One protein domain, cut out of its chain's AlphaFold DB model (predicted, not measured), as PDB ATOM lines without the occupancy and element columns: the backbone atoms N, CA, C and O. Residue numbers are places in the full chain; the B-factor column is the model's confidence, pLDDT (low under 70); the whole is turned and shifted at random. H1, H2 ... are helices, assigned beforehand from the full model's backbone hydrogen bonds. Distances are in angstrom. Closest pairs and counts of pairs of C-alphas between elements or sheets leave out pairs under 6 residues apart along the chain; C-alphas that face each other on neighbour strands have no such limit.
ATOM      1  N   THR A   2     250.780   6.502  93.657       77.38
ATOM      2  CA  THR A   2     249.516   5.828  93.293       77.38
ATOM      3  C   THR A   2     248.302   6.618  93.787       77.38
ATOM      4  O   THR A   2     248.425   7.422  94.711       77.38
ATOM      5  N   LEU A   3     247.118   6.369  93.212       81.00
ATOM      6  CA  LEU A   3     245.856   6.952  93.690       81.00
ATOM      7  C   LEU A   3     245.611   6.649  95.181       81.00
ATOM      8  O   LEU A   3     245.168   7.520  95.922       81.00
ATOM      9  N   ALA A   4     245.974   5.448  95.642       79.34
ATOM     10  CA  ALA A   4     245.885   5.069  97.052       79.34
ATOM     11  C   ALA A   4     246.743   5.969  97.959       79.34
ATOM     12  O   ALA A   4     246.264   6.431  98.986       79.34
ATOM     13  N   GLN A   5     247.977   6.286  97.548       80.61
ATOM     14  CA  GLN A   5     248.837   7.215  98.290       80.61
ATOM     15  C   GLN A   5     248.262   8.638  98.322       80.61
ATOM     16  O   GLN A   5     248.413   9.336  99.319       80.61
ATOM     17  N   LEU A   6     247.603   9.077  97.243       82.99
ATOM     18  CA  LEU A   6     246.959  10.394  97.193       82.99
ATOM     19  C   LEU A   6     245.749  10.468  98.141       82.99
ATOM     20  O   LEU A   6     245.596  11.449  98.863       82.99
ATOM     21  N   LYS A   7     244.934   9.405  98.183       84.50
ATOM     22  CA  LYS A   7     243.809   9.269  99.122       84.50
ATOM     23  C   LYS A   7     244.267   9.229 100.579       84.50
ATOM     24  O   LYS A   7     243.631   9.854 101.419       84.50
ATOM     25  N   ASP A   8     245.373   8.545 100.862       85.50
ATOM     26  CA  ASP A   8     245.964   8.498 102.203       85.50
ATOM     27  C   ASP A   8     246.387   9.898 102.674       85.50
ATOM     28  O   ASP A   8     245.982  10.348 103.743       85.50
ATOM     29  N   ILE A   9     247.087  10.658 101.823       81.77
ATOM     30  CA  ILE A   9     247.451  12.055 102.107       81.77
ATOM     31  C   ILE A   9     246.215  12.934 102.332       81.77
ATOM     32  O   ILE A   9     246.217  13.758 103.243       81.77
ATOM     33  N   TYR A  10     245.163  12.768 101.527       84.34
ATOM     34  CA  TYR A  10     243.920  13.523 101.691       84.34
ATOM     35  C   TYR A  10     243.223  13.225 103.031       84.34
ATOM     36  O   TYR A  10     242.704  14.138 103.678       84.34
ATOM     37  N   ALA A  11     243.244  11.963 103.471       85.36
ATOM     38  CA  ALA A  11     242.630  11.526 104.723       85.36
ATOM     39  C   ALA A  11     243.372  12.024 105.977       85.36
ATOM     40  O   ALA A  11     242.784  12.081 107.061       85.36
ATOM     41  N   ARG A  12     244.645  12.416 105.849       83.40
ATOM     42  CA  ARG A  12     245.434  12.943 106.965       83.40
ATOM     43  C   ARG A  12     244.923  14.312 107.417       83.40
ATOM     44  O   ARG A  12     244.804  15.269 106.649       83.40
ATOM     45  N   ASN A  13     244.606  14.408 108.704       77.31
ATOM     46  CA  ASN A  13     244.133  15.635 109.357       77.31
ATOM     47  C   ASN A  13     245.182  16.245 110.296       77.31
ATOM     48  O   ASN A  13     244.974  17.341 110.801       77.31
ATOM     49  N   ASP A  14     246.293  15.543 110.508       79.65
ATOM     50  CA  ASP A  14     247.400  15.901 111.394       79.65
ATOM     51  C   ASP A  14     248.448  16.812 110.737       79.65
ATOM     52  O   ASP A  14     249.306  17.348 111.429       79.65
ATOM     53  N   LEU A  15     248.378  17.002 109.415       77.23
ATOM     54  CA  LEU A  15     249.364  17.782 108.670       77.23
ATOM     55  C   LEU A  15     249.234  19.281 108.957       77.23
ATOM     56  O   LEU A  15     248.176  19.891 108.771       77.23
ATOM     57  N   THR A  16     250.351  19.889 109.341       79.04
ATOM     58  CA  THR A  16     250.494  21.342 109.425       79.04
ATOM     59  C   THR A  16     250.496  21.982 108.031       79.04
ATOM     60  O   THR A  16     250.737  21.328 107.014       79.04
ATOM     61  N   ALA A  17     250.254  23.295 107.971       76.83
ATOM     62  CA  ALA A  17     250.288  24.064 106.725       76.83
ATOM     63  C   ALA A  17     251.626  23.922 105.968       76.83
ATOM     64  O   ALA A  17     251.632  23.792 104.742       76.83
ATOM     65  N   ASP A  18     252.749  23.913 106.693       78.24
ATOM     66  CA  ASP A  18     254.088  23.763 106.116       78.24
ATOM     67  C   ASP A  18     254.335  22.349 105.585       78.24
ATOM     68  O   ASP A  18     254.811  22.189 104.458       78.24
ATOM     69  N   GLU A  19     253.956  21.313 106.339       83.32
ATOM     70  CA  GLU A  19     254.051  19.926 105.871       83.32
ATOM     71  C   GLU A  19     253.202  19.711 104.623       83.32
ATOM     72  O   GLU A  19     253.662  19.114 103.649       83.32
ATOM     73  N   LEU A  20     251.984  20.254 104.610       82.03
ATOM     74  CA  LEU A  20     251.102  20.157 103.459       82.03
ATOM     75  C   LEU A  20     251.683  20.886 102.242       82.03
ATOM     76  O   LEU A  20     251.580  20.377 101.130       82.03
ATOM     77  N   ARG A  21     252.374  22.016 102.435       80.93
ATOM     78  CA  ARG A  21     253.097  22.712 101.359       80.93
ATOM     79  C   ARG A  21     254.216  21.851 100.770       80.93
ATOM     80  O   ARG A  21     254.347  21.791  99.551       80.93
ATOM     81  N   VAL A  22     254.990  21.156 101.608       84.95
ATOM     82  CA  VAL A  22     256.040  20.218 101.158       84.95
ATOM     83  C   VAL A  22     255.434  19.033 100.404       84.95
ATOM     84  O   VAL A  22     255.952  18.616  99.365       84.95
ATOM     85  N   VAL A  23     254.317  18.496 100.900       84.23
ATOM     86  CA  VAL A  23     253.578  17.421 100.228       84.23
ATOM     87  C   VAL A  23     253.063  17.887  98.867       84.23
ATOM     88  O   VAL A  23     253.251  17.177  97.883       84.23
ATOM     89  N   VAL A  24     252.478  19.081  98.785       84.62
ATOM     90  CA  VAL A  24     251.972  19.673  97.539       84.62
ATOM     91  C   VAL A  24     253.090  19.943  96.534       84.62
ATOM     92  O   VAL A  24     252.927  19.640  95.354       84.62
ATOM     93  N   ASP A  25     254.248  20.434  96.973       85.19
ATOM     94  CA  ASP A  25     255.407  20.606  96.091       85.19
ATOM     95  C   ASP A  25     255.849  19.261  95.492       85.19
ATOM     96  O   ASP A  25     255.986  19.108  94.275       85.19
ATOM     97  N   ARG A  26     255.937  18.225  96.337       85.44
ATOM     98  CA  ARG A  26     256.230  16.858  95.891       85.44
ATOM     99  C   ARG A  26     255.154  16.309  94.948       85.44
ATOM    100  O   ARG A  26     255.497  15.603  93.999       85.44
ATOM    101  N   LEU A  27     253.877  16.615  95.180       86.28
ATOM    102  CA  LEU A  27     252.773  16.255  94.285       86.28
ATOM    103  C   LEU A  27     252.940  16.909  92.910       86.28
ATOM    104  O   LEU A  27     252.922  16.206  91.902       86.28
ATOM    105  N   ASN A  28     253.190  18.219  92.864       84.88
ATOM    106  CA  ASN A  28     253.394  18.976  91.626       84.88
ATOM    107  C   ASN A  28     254.598  18.473  90.814       84.88
ATOM    108  O   ASN A  28     254.511  18.381  89.585       84.88
ATOM    109  N   GLN A  29     255.693  18.088  91.479       84.80
ATOM    110  CA  GLN A  29     256.855  17.451  90.840       84.80
ATOM    111  C   GLN A  29     256.517  16.079  90.242       84.80
ATOM    112  O   GLN A  29     257.117  15.649  89.259       84.80
ATOM    113  N   GLN A  30     255.565  15.366  90.843       82.99
ATOM    114  CA  GLN A  30     255.139  14.042  90.400       82.99
ATOM    115  C   GLN A  30     253.900  14.063  89.505       82.99
ATOM    116  O   GLN A  30     253.458  12.985  89.107       82.99
ATOM    117  N   ARG A  31     253.369  15.239  89.135       81.00
ATOM    118  CA  ARG A  31     252.147  15.356  88.319       81.00
ATOM    119  C   ARG A  31     252.241  14.550  87.018       81.00
ATOM    120  O   ARG A  31     251.301  13.862  86.661       81.00
ATOM    121  N   THR A  32     253.410  14.555  86.369       78.52
ATOM    122  CA  THR A  32     253.676  13.853  85.097       78.52
ATOM    123  C   THR A  32     253.798  12.340  85.243       78.52
ATOM    124  O   THR A  32     253.811  11.618  84.252       78.52
ATOM    125  N   LYS A  33     253.913  11.837  86.479       76.47
ATOM    126  CA  LYS A  33     253.847  10.399  86.768       76.47
ATOM    127  C   LYS A  33     252.408   9.906  86.810       76.47
ATOM    128  O   LYS A  33     252.200   8.691  86.807       76.47
ATOM    129  N   PHE A  34     251.450  10.825  86.918       71.53
ATOM    130  CA  PHE A  34     250.070  10.502  86.651       71.53
ATOM    131  C   PHE A  34     249.856  10.498  85.153       71.53
ATOM    132  O   PHE A  34     250.416  11.242  84.362       71.53
ATOM    133  N   ASP A  35     249.024   9.557  84.808       70.54
ATOM    134  CA  ASP A  35     248.722   9.084  83.485       70.54
ATOM    135  C   ASP A  35     247.643   9.979  82.810       70.54
ATOM    136  O   ASP A  35     247.028   9.608  81.811       70.54
ATOM    137  N   THR A  36     247.356  11.127  83.425       75.57
ATOM    138  CA  THR A  36     246.370  12.139  83.046       75.57
ATOM    139  C   THR A  36     246.966  13.517  83.332       75.57
ATOM    140  O   THR A  36     247.823  13.659  84.210       75.57
ATOM    141  N   GLU A  37     246.534  14.533  82.593       78.49
ATOM    142  CA  GLU A  37     247.000  15.904  82.782       78.49
ATOM    143  C   GLU A  37     246.395  16.488  84.061       78.49
ATOM    144  O   GLU A  37     245.219  16.849  84.114       78.49
ATOM    145  N   LEU A  38     247.205  16.559  85.118       83.89
ATOM    146  CA  LEU A  38     246.793  17.158  86.383       83.89
ATOM    147  C   LEU A  38     247.191  18.638  86.442       83.89
ATOM    148  O   LEU A  38     248.362  18.965  86.197       83.89
ATOM    149  N   PRO A  39     246.254  19.542  86.790       85.35
ATOM    150  CA  PRO A  39     246.552  20.960  86.934       85.35
ATOM    151  C   PRO A  39     247.509  21.184  88.103       85.35
ATOM    152  O   PRO A  39     247.445  20.492  89.114       85.35
ATOM    153  N   GLU A  40     248.396  22.169  87.989       86.37
ATOM    154  CA  GLU A  40     249.304  22.509  89.085       86.37
ATOM    155  C   GLU A  40     248.543  23.034  90.302       86.37
ATOM    156  O   GLU A  40     247.769  23.987  90.189       86.37
ATOM    157  N   ILE A  41     248.830  22.475  91.475       84.42
ATOM    158  CA  ILE A  41     248.301  22.986  92.736       84.42
ATOM    159  C   ILE A  41     249.092  24.242  93.098       84.42
ATOM    160  O   ILE A  41     250.225  24.161  93.576       84.42
ATOM    161  N   LYS A  42     248.502  25.412  92.858       79.83
ATOM    162  CA  LYS A  42     249.109  26.701  93.211       79.83
ATOM    163  C   LYS A  42     248.782  27.083  94.657       79.83
ATOM    164  O   LYS A  42     247.673  26.793  95.122       79.83
ATOM    165  N   PRO A  43     249.704  27.762  95.369       73.00
ATOM    166  CA  PRO A  43     249.375  28.356  96.656       73.00
ATOM    167  C   PRO A  43     248.240  29.376  96.480       73.00
ATOM    168  O   PRO A  43     248.149  30.010  95.420       73.00
ATOM    169  N   PRO A  44     247.378  29.560  97.493       70.52
ATOM    170  CA  PRO A  44     246.353  30.590  97.435       70.52
ATOM    171  C   PRO A  44     247.024  31.957  97.256       70.52
ATOM    172  O   PRO A  44     248.027  32.259  97.908       70.52
ATOM    173  N   VAL A  45     246.491  32.781  96.349       65.23
ATOM    174  CA  VAL A  45     247.005  34.133  96.108       65.23
ATOM    175  C   VAL A  45     246.852  34.927  97.404       65.23
ATOM    176  O   VAL A  45     245.743  35.224  97.835       65.23
ATOM    177  N   THR A  46     247.968  35.283  98.036       59.02
ATOM    178  CA  THR A  46     248.029  35.992  99.328       59.02
ATOM    179  C   THR A  46     247.610  37.467  99.248       59.02
ATOM    180  O   THR A  46     247.830  38.232 100.190       59.02
ATOM    181  N   GLY A  47     246.981  37.886  98.147       47.89
ATOM    182  CA  GLY A  47     246.524  39.252  97.916       47.89
ATOM    183  C   GLY A  47     245.474  39.679  98.944       47.89
ATOM    184  O   GLY A  47     244.304  39.339  98.814       47.89
ATOM    185  N   GLY A  48     245.901  40.432  99.962       51.98
ATOM    186  CA  GLY A  48     245.016  41.211 100.839       51.98
ATOM    187  C   GLY A  48     244.792  40.692 102.264       51.98
ATOM    188  O   GLY A  48     244.098  41.352 103.028       51.98
ATOM    189  N   TRP A  49     245.393  39.575 102.682       52.08
ATOM    190  CA  TRP A  49     245.115  38.975 104.005       52.08
ATOM    191  C   TRP A  49     245.854  39.633 105.190       52.08
ATOM    192  O   TRP A  49     245.779  39.152 106.317       52.08
ATOM    193  N   LEU A  50     246.558  40.746 104.967       45.25
ATOM    194  CA  LEU A  50     247.330  41.449 105.996       45.25
ATOM    195  C   LEU A  50     246.450  42.451 106.759       45.25
ATOM    196  O   LEU A  50     246.431  43.639 106.447       45.25
ATOM    197  N   SER A  51     245.750  41.988 107.796       47.38
ATOM    198  CA  SER A  51     245.168  42.862 108.826       47.38
ATOM    199  C   SER A  51     245.879  42.652 110.177       47.38
ATOM    200  O   SER A  51     246.557  41.664 110.413       47.38
ATOM    201  N   ARG A  52     245.814  43.614 111.096       52.15
ATOM    202  CA  ARG A  52     246.759  43.740 112.232       52.15
ATOM    203  C   ARG A  52     246.620  42.740 113.407       52.15
ATOM    204  O   ARG A  52     247.337  42.908 114.390       52.15
ATOM    205  N   SER A  53     245.791  41.693 113.353       54.85
ATOM    206  CA  SER A  53     245.639  40.715 114.458       54.85
ATOM    207  C   SER A  53     246.398  39.399 114.200       54.85
ATOM    208  O   SER A  53     245.816  38.356 113.916       54.85
ATOM    209  N   ARG A  54     247.735  39.453 114.300       58.60
ATOM    210  CA  ARG A  54     248.675  38.425 113.794       58.60
ATOM    211  C   ARG A  54     248.417  36.969 114.218       58.60
ATOM    212  O   ARG A  54     248.569  36.094 113.378       58.60
ATOM    213  N   SER A  55     248.052  36.664 115.465       60.67
ATOM    214  CA  SER A  55     247.968  35.260 115.921       60.67
ATOM    215  C   SER A  55     246.679  34.551 115.492       60.67
ATOM    216  O   SER A  55     246.737  33.469 114.907       60.67
ATOM    217  N   LEU A  56     245.516  35.174 115.719       60.54
ATOM    218  CA  LEU A  56     244.220  34.635 115.287       60.54
ATOM    219  C   LEU A  56     244.113  34.590 113.758       60.54
ATOM    220  O   LEU A  56     243.555  33.642 113.207       60.54
ATOM    221  N   GLN A  57     244.709  35.566 113.065       69.57
ATOM    222  CA  GLN A  57     244.782  35.536 111.609       69.57
ATOM    223  C   GLN A  57     245.677  34.418 111.100       69.57
ATOM    224  O   GLN A  57     245.295  33.769 110.137       69.57
ATOM    225  N   GLN A  58     246.811  34.128 111.747       70.39
ATOM    226  CA  GLN A  58     247.680  33.045 111.289       70.39
ATOM    227  C   GLN A  58     246.998  31.676 111.394       70.39
ATOM    228  O   GLN A  58     247.088  30.884 110.461       70.39
ATOM    229  N   ALA A  59     246.267  31.406 112.482       76.26
ATOM    230  CA  ALA A  59     245.495  30.168 112.615       76.26
ATOM    231  C   ALA A  59     244.422  30.046 111.519       76.26
ATOM    232  O   ALA A  59     244.271  28.985 110.910       76.26
ATOM    233  N   GLN A  60     243.727  31.145 111.217       77.95
ATOM    234  CA  GLN A  60     242.731  31.183 110.150       77.95
ATOM    235  C   GLN A  60     243.363  31.031 108.757       77.95
ATOM    236  O   GLN A  60     242.845  30.285 107.930       77.95
ATOM    237  N   ILE A  61     244.502  31.680 108.502       76.48
ATOM    238  CA  ILE A  61     245.273  31.558 107.259       76.48
ATOM    239  C   ILE A  61     245.735  30.113 107.074       76.48
ATOM    240  O   ILE A  61     245.531  29.548 106.004       76.48
ATOM    241  N   ASN A  62     246.289  29.490 108.117       79.43
ATOM    242  CA  ASN A  62     246.737  28.100 108.073       79.43
ATOM    243  C   ASN A  62     245.565  27.156 107.791       79.43
ATOM    244  O   ASN A  62     245.683  26.282 106.938       79.43
ATOM    245  N   LYS A  63     244.414  27.362 108.442       82.58
ATOM    246  CA  LYS A  63     243.198  26.580 108.185       82.58
ATOM    247  C   LYS A  63     242.725  26.722 106.737       82.58
ATOM    248  O   LYS A  63     242.430  25.721 106.093       82.58
ATOM    249  N   ASN A  64     242.692  27.945 106.213       82.93
ATOM    250  CA  ASN A  64     242.281  28.206 104.834       82.93
ATOM    251  C   ASN A  64     243.256  27.603 103.821       82.93
ATOM    252  O   ASN A  64     242.827  27.032 102.824       82.93
ATOM    253  N   LEU A  65     244.556  27.679 104.095       82.06
ATOM    254  CA  LEU A  65     245.595  27.072 103.272       82.06
ATOM    255  C   LEU A  65     245.491  25.539 103.293       82.06
ATOM    256  O   LEU A  65     245.575  24.915 102.236       82.06
ATOM    257  N   CYS A  66     245.230  24.938 104.457       83.54
ATOM    258  CA  CYS A  66     244.981  23.503 104.561       83.54
ATOM    259  C   CYS A  66     243.742  23.072 103.774       83.54
ATOM    260  O   CYS A  66     243.806  22.098 103.026       83.54
ATOM    261  N   ASN A  67     242.640  23.813 103.899       85.63
ATOM    262  CA  ASN A  67     241.415  23.541 103.153       85.63
ATOM    263  C   ASN A  67     241.640  23.656 101.640       85.63
ATOM    264  O   ASN A  67     241.310  22.724 100.917       85.63
ATOM    265  N   HIS A  68     242.285  24.734 101.178       86.13
ATOM    266  CA  HIS A  68     242.599  24.943  99.760       86.13
ATOM    267  C   HIS A  68     243.408  23.780  99.183       86.13
ATOM    268  O   HIS A  68     243.041  23.203  98.165       86.13
ATOM    269  N   TYR A  69     244.493  23.375  99.847       84.79
ATOM    270  CA  TYR A  69     245.288  22.248  99.363       84.79
ATOM    271  C   TYR A  69     244.521  20.924  99.398       84.79
ATOM    272  O   TYR A  69     244.666  20.129  98.470       84.79
ATOM    273  N   LYS A  70     243.674  20.686 100.407       86.03
ATOM    274  CA  LYS A  70     242.812  19.496 100.442       86.03
ATOM    275  C   LYS A  70     241.815  19.471  99.291       86.03
ATOM    276  O   LYS A  70     241.689  18.433  98.648       86.03
ATOM    277  N   GLU A  71     241.172  20.593  98.986       88.47
ATOM    278  CA  GLU A  71     240.264  20.717  97.842       88.47
ATOM    279  C   GLU A  71     240.984  20.424  96.520       88.47
ATOM    280  O   GLU A  71     240.484  19.668  95.690       88.47
ATOM    281  N   GLN A  72     242.196  20.951  96.337       87.68
ATOM    282  CA  GLN A  72     242.997  20.702  95.135       87.68
ATOM    283  C   GLN A  72     243.435  19.229  95.016       87.68
ATOM    284  O   GLN A  72     243.360  18.639  93.937       87.68
ATOM    285  N   ILE A  73     243.829  18.596  96.127       86.34
ATOM    286  CA  ILE A  73     244.133  17.156  96.168       86.34
ATOM    287  C   ILE A  73     242.879  16.332  95.848       86.34
ATOM    288  O   ILE A  73     242.962  15.356  95.104       86.34
ATOM    289  N   GLN A  74     241.714  16.727  96.361       88.40
ATOM    290  CA  GLN A  74     240.444  16.071  96.056       88.40
ATOM    291  C   GLN A  74     240.098  16.182  94.566       88.40
ATOM    292  O   GLN A  74     239.712  15.184  93.963       88.40
ATOM    293  N   GLN A  75     240.306  17.347  93.946       89.24
ATOM    294  CA  GLN A  75     240.135  17.523  92.499       89.24
ATOM    295  C   GLN A  75     241.053  16.588  91.704       89.24
ATOM    296  O   GLN A  75     240.601  15.947  90.756       89.24
ATOM    297  N   TRP A  76     242.319  16.449  92.112       88.93
ATOM    298  CA  TRP A  76     243.230  15.471  91.510       88.93
ATOM    299  C   TRP A  76     242.708  14.037  91.651       88.93
ATOM    300  O   TRP A  76     242.708  13.303  90.665       88.93
ATOM    301  N   ILE A  77     242.233  13.638  92.840       88.44
ATOM    302  CA  ILE A  77     241.636  12.311  93.072       88.44
ATOM    303  C   ILE A  77     240.473  12.083  92.101       88.44
ATOM    304  O   ILE A  77     240.469  11.075  91.400       88.44
ATOM    305  N   THR A  78     239.540  13.031  91.999       88.71
ATOM    306  CA  THR A  78     238.377  12.923  91.109       88.71
ATOM    307  C   THR A  78     238.776  12.833  89.637       88.71
ATOM    308  O   THR A  78     238.222  12.009  88.913       88.71
ATOM    309  N   LEU A  79     239.749  13.628  89.178       86.93
ATOM    310  CA  LEU A  79     240.236  13.566  87.796       86.93
ATOM    311  C   LEU A  79     240.902  12.223  87.480       86.93
ATOM    312  O   LEU A  79     240.673  11.663  86.409       86.93
ATOM    313  N   ILE A  80     241.701  11.688  88.409       84.92
ATOM    314  CA  ILE A  80     242.333  10.374  88.248       84.92
ATOM    315  C   ILE A  80     241.270   9.274  88.234       84.92
ATOM    316  O   ILE A  80     241.325   8.410  87.368       84.92
ATOM    317  N   GLU A  81     240.292   9.307  89.140       86.26
ATOM    318  CA  GLU A  81     239.203   8.321  89.191       86.26
ATOM    319  C   GLU A  81     238.327   8.363  87.942       86.26
ATOM    320  O   GLU A  81     238.005   7.318  87.378       86.26
ATOM    321  N   TYR A  82     237.975   9.563  87.478       85.95
ATOM    322  CA  TYR A  82     237.235   9.748  86.235       85.95
ATOM    323  C   TYR A  82     238.016   9.177  85.051       85.95
ATOM    324  O   TYR A  82     237.475   8.402  84.260       85.95
ATOM    325  N   TYR A  83     239.310   9.489  84.972       82.94
ATOM    326  CA  TYR A  83     240.184   8.952  83.941       82.94
ATOM    327  C   TYR A  83     240.270   7.417  84.027       82.94
ATOM    328  O   TYR A  83     240.026   6.732  83.037       82.94
ATOM    329  N   GLU A  84     240.525   6.843  85.206       78.47
ATOM    330  CA  GLU A  84     240.579   5.389  85.425       78.47
ATOM    331  C   GLU A  84     239.246   4.674  85.141       78.47
ATOM    332  O   GLU A  84     239.245   3.503  84.737       78.47
ATOM    333  N   GLY A  85     238.120   5.359  85.343       79.79
ATOM    334  CA  GLY A  85     236.780   4.899  84.985       79.79
ATOM    335  C   GLY A  85     236.513   4.946  83.480       79.79
ATOM    336  O   GLY A  85     235.884   4.032  82.952       79.79
ATOM    337  N   SER A  86     237.035   5.963  82.789       80.39
ATOM    338  CA  SER A  86     236.908   6.122  81.332       80.39
ATOM    339  C   SER A  86     237.753   5.126  80.530       80.39
ATOM    340  O   SER A  86     237.417   4.818  79.388       80.39
ATOM    341  N   LEU A  87     238.819   4.584  81.133       71.01
ATOM    342  CA  LEU A  87     239.700   3.625  80.471       71.01
ATOM    343  C   LEU A  87     238.982   2.311  80.169       71.01
ATOM    344  O   LEU A  87     238.521   1.598  81.071       71.01
TER     345      LEU A  87
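This is residues 2 to 87 of the 129 residues of an uncharacterized protein of Klebsiella pneumoniae subsp. pneumoniae (strain HS11286) (UniProt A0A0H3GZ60). One long helix, H3, runs nearly the full length of a rod-shaped domain, and two shorter helices, H1 and H2, pack on its inward stretches at shallow tilts, H1 running against it and H2 with it. Between H2 and H3 a long strip with no named element, residues 30 to 53, goes back lengthwise to the beginning of H3, where residues 51 to 56 stick out at one end of the rod. The printed part has 86 residues with three named helices, in the order H1, H2, H3, and no named strand; the class is all helix. It is only just loose, close to compact, with a radius of gyration of the C-alphas of 14.6 A, and spans 51 by 25 by 19 A.

H3, residues 54 to 86, is the longest helix, with 33 residues and 47.3 A from first to last C-alpha; it begins at C-alpha 54 at (248.675, 38.425, 113.794) and ends at C-alpha 86 at (236.908, 6.122, 81.332). H2, residues 17 to 29, measures 18.4 A. H1, residues 3 to 11, measures 12.4 A and begins at C-alpha 3 at (245.856, 6.952, 93.690).

H2 touches H3, with residues 62 to 69 of H3 alone; the closest C-alphas are those of Ala 17 and Asn 62, 5.5 A apart. Their lines stand at a shallow tilt of 31 degrees, and they run the same way. H1 touches H3, with residues 70 to 80 of H3 alone; the closest C-alphas are those of Tyr 10 and Lys 70, 6.2 A apart. Their lines stand at a shallow tilt of 26 degrees, and they run opposite ways. H1 and H2 are near each other, with 5 pairs of C-alphas within 10 A and the closest pair 8.4 A apart. In H1, H2 and H3 every O i to N i+4 pair is within hydrogen-bond range.

The two C-alphas farthest apart are those of Arg 52 and Leu 87, 51.7 A, while the first and last printed C-alphas, Thr 2 and Leu 87, are 16.3 A apart. The printed part has no cut. The link from H1 to H2, 5 residues, is tight, and the link from H2 to H3, 24 residues, is long. Residues 51 to 56, of which 54 to 56 belong to H3, stand free. The mean pLDDT of the printed part is 77.9, and the model's confidence is low, under 70, at residues 45 to 57.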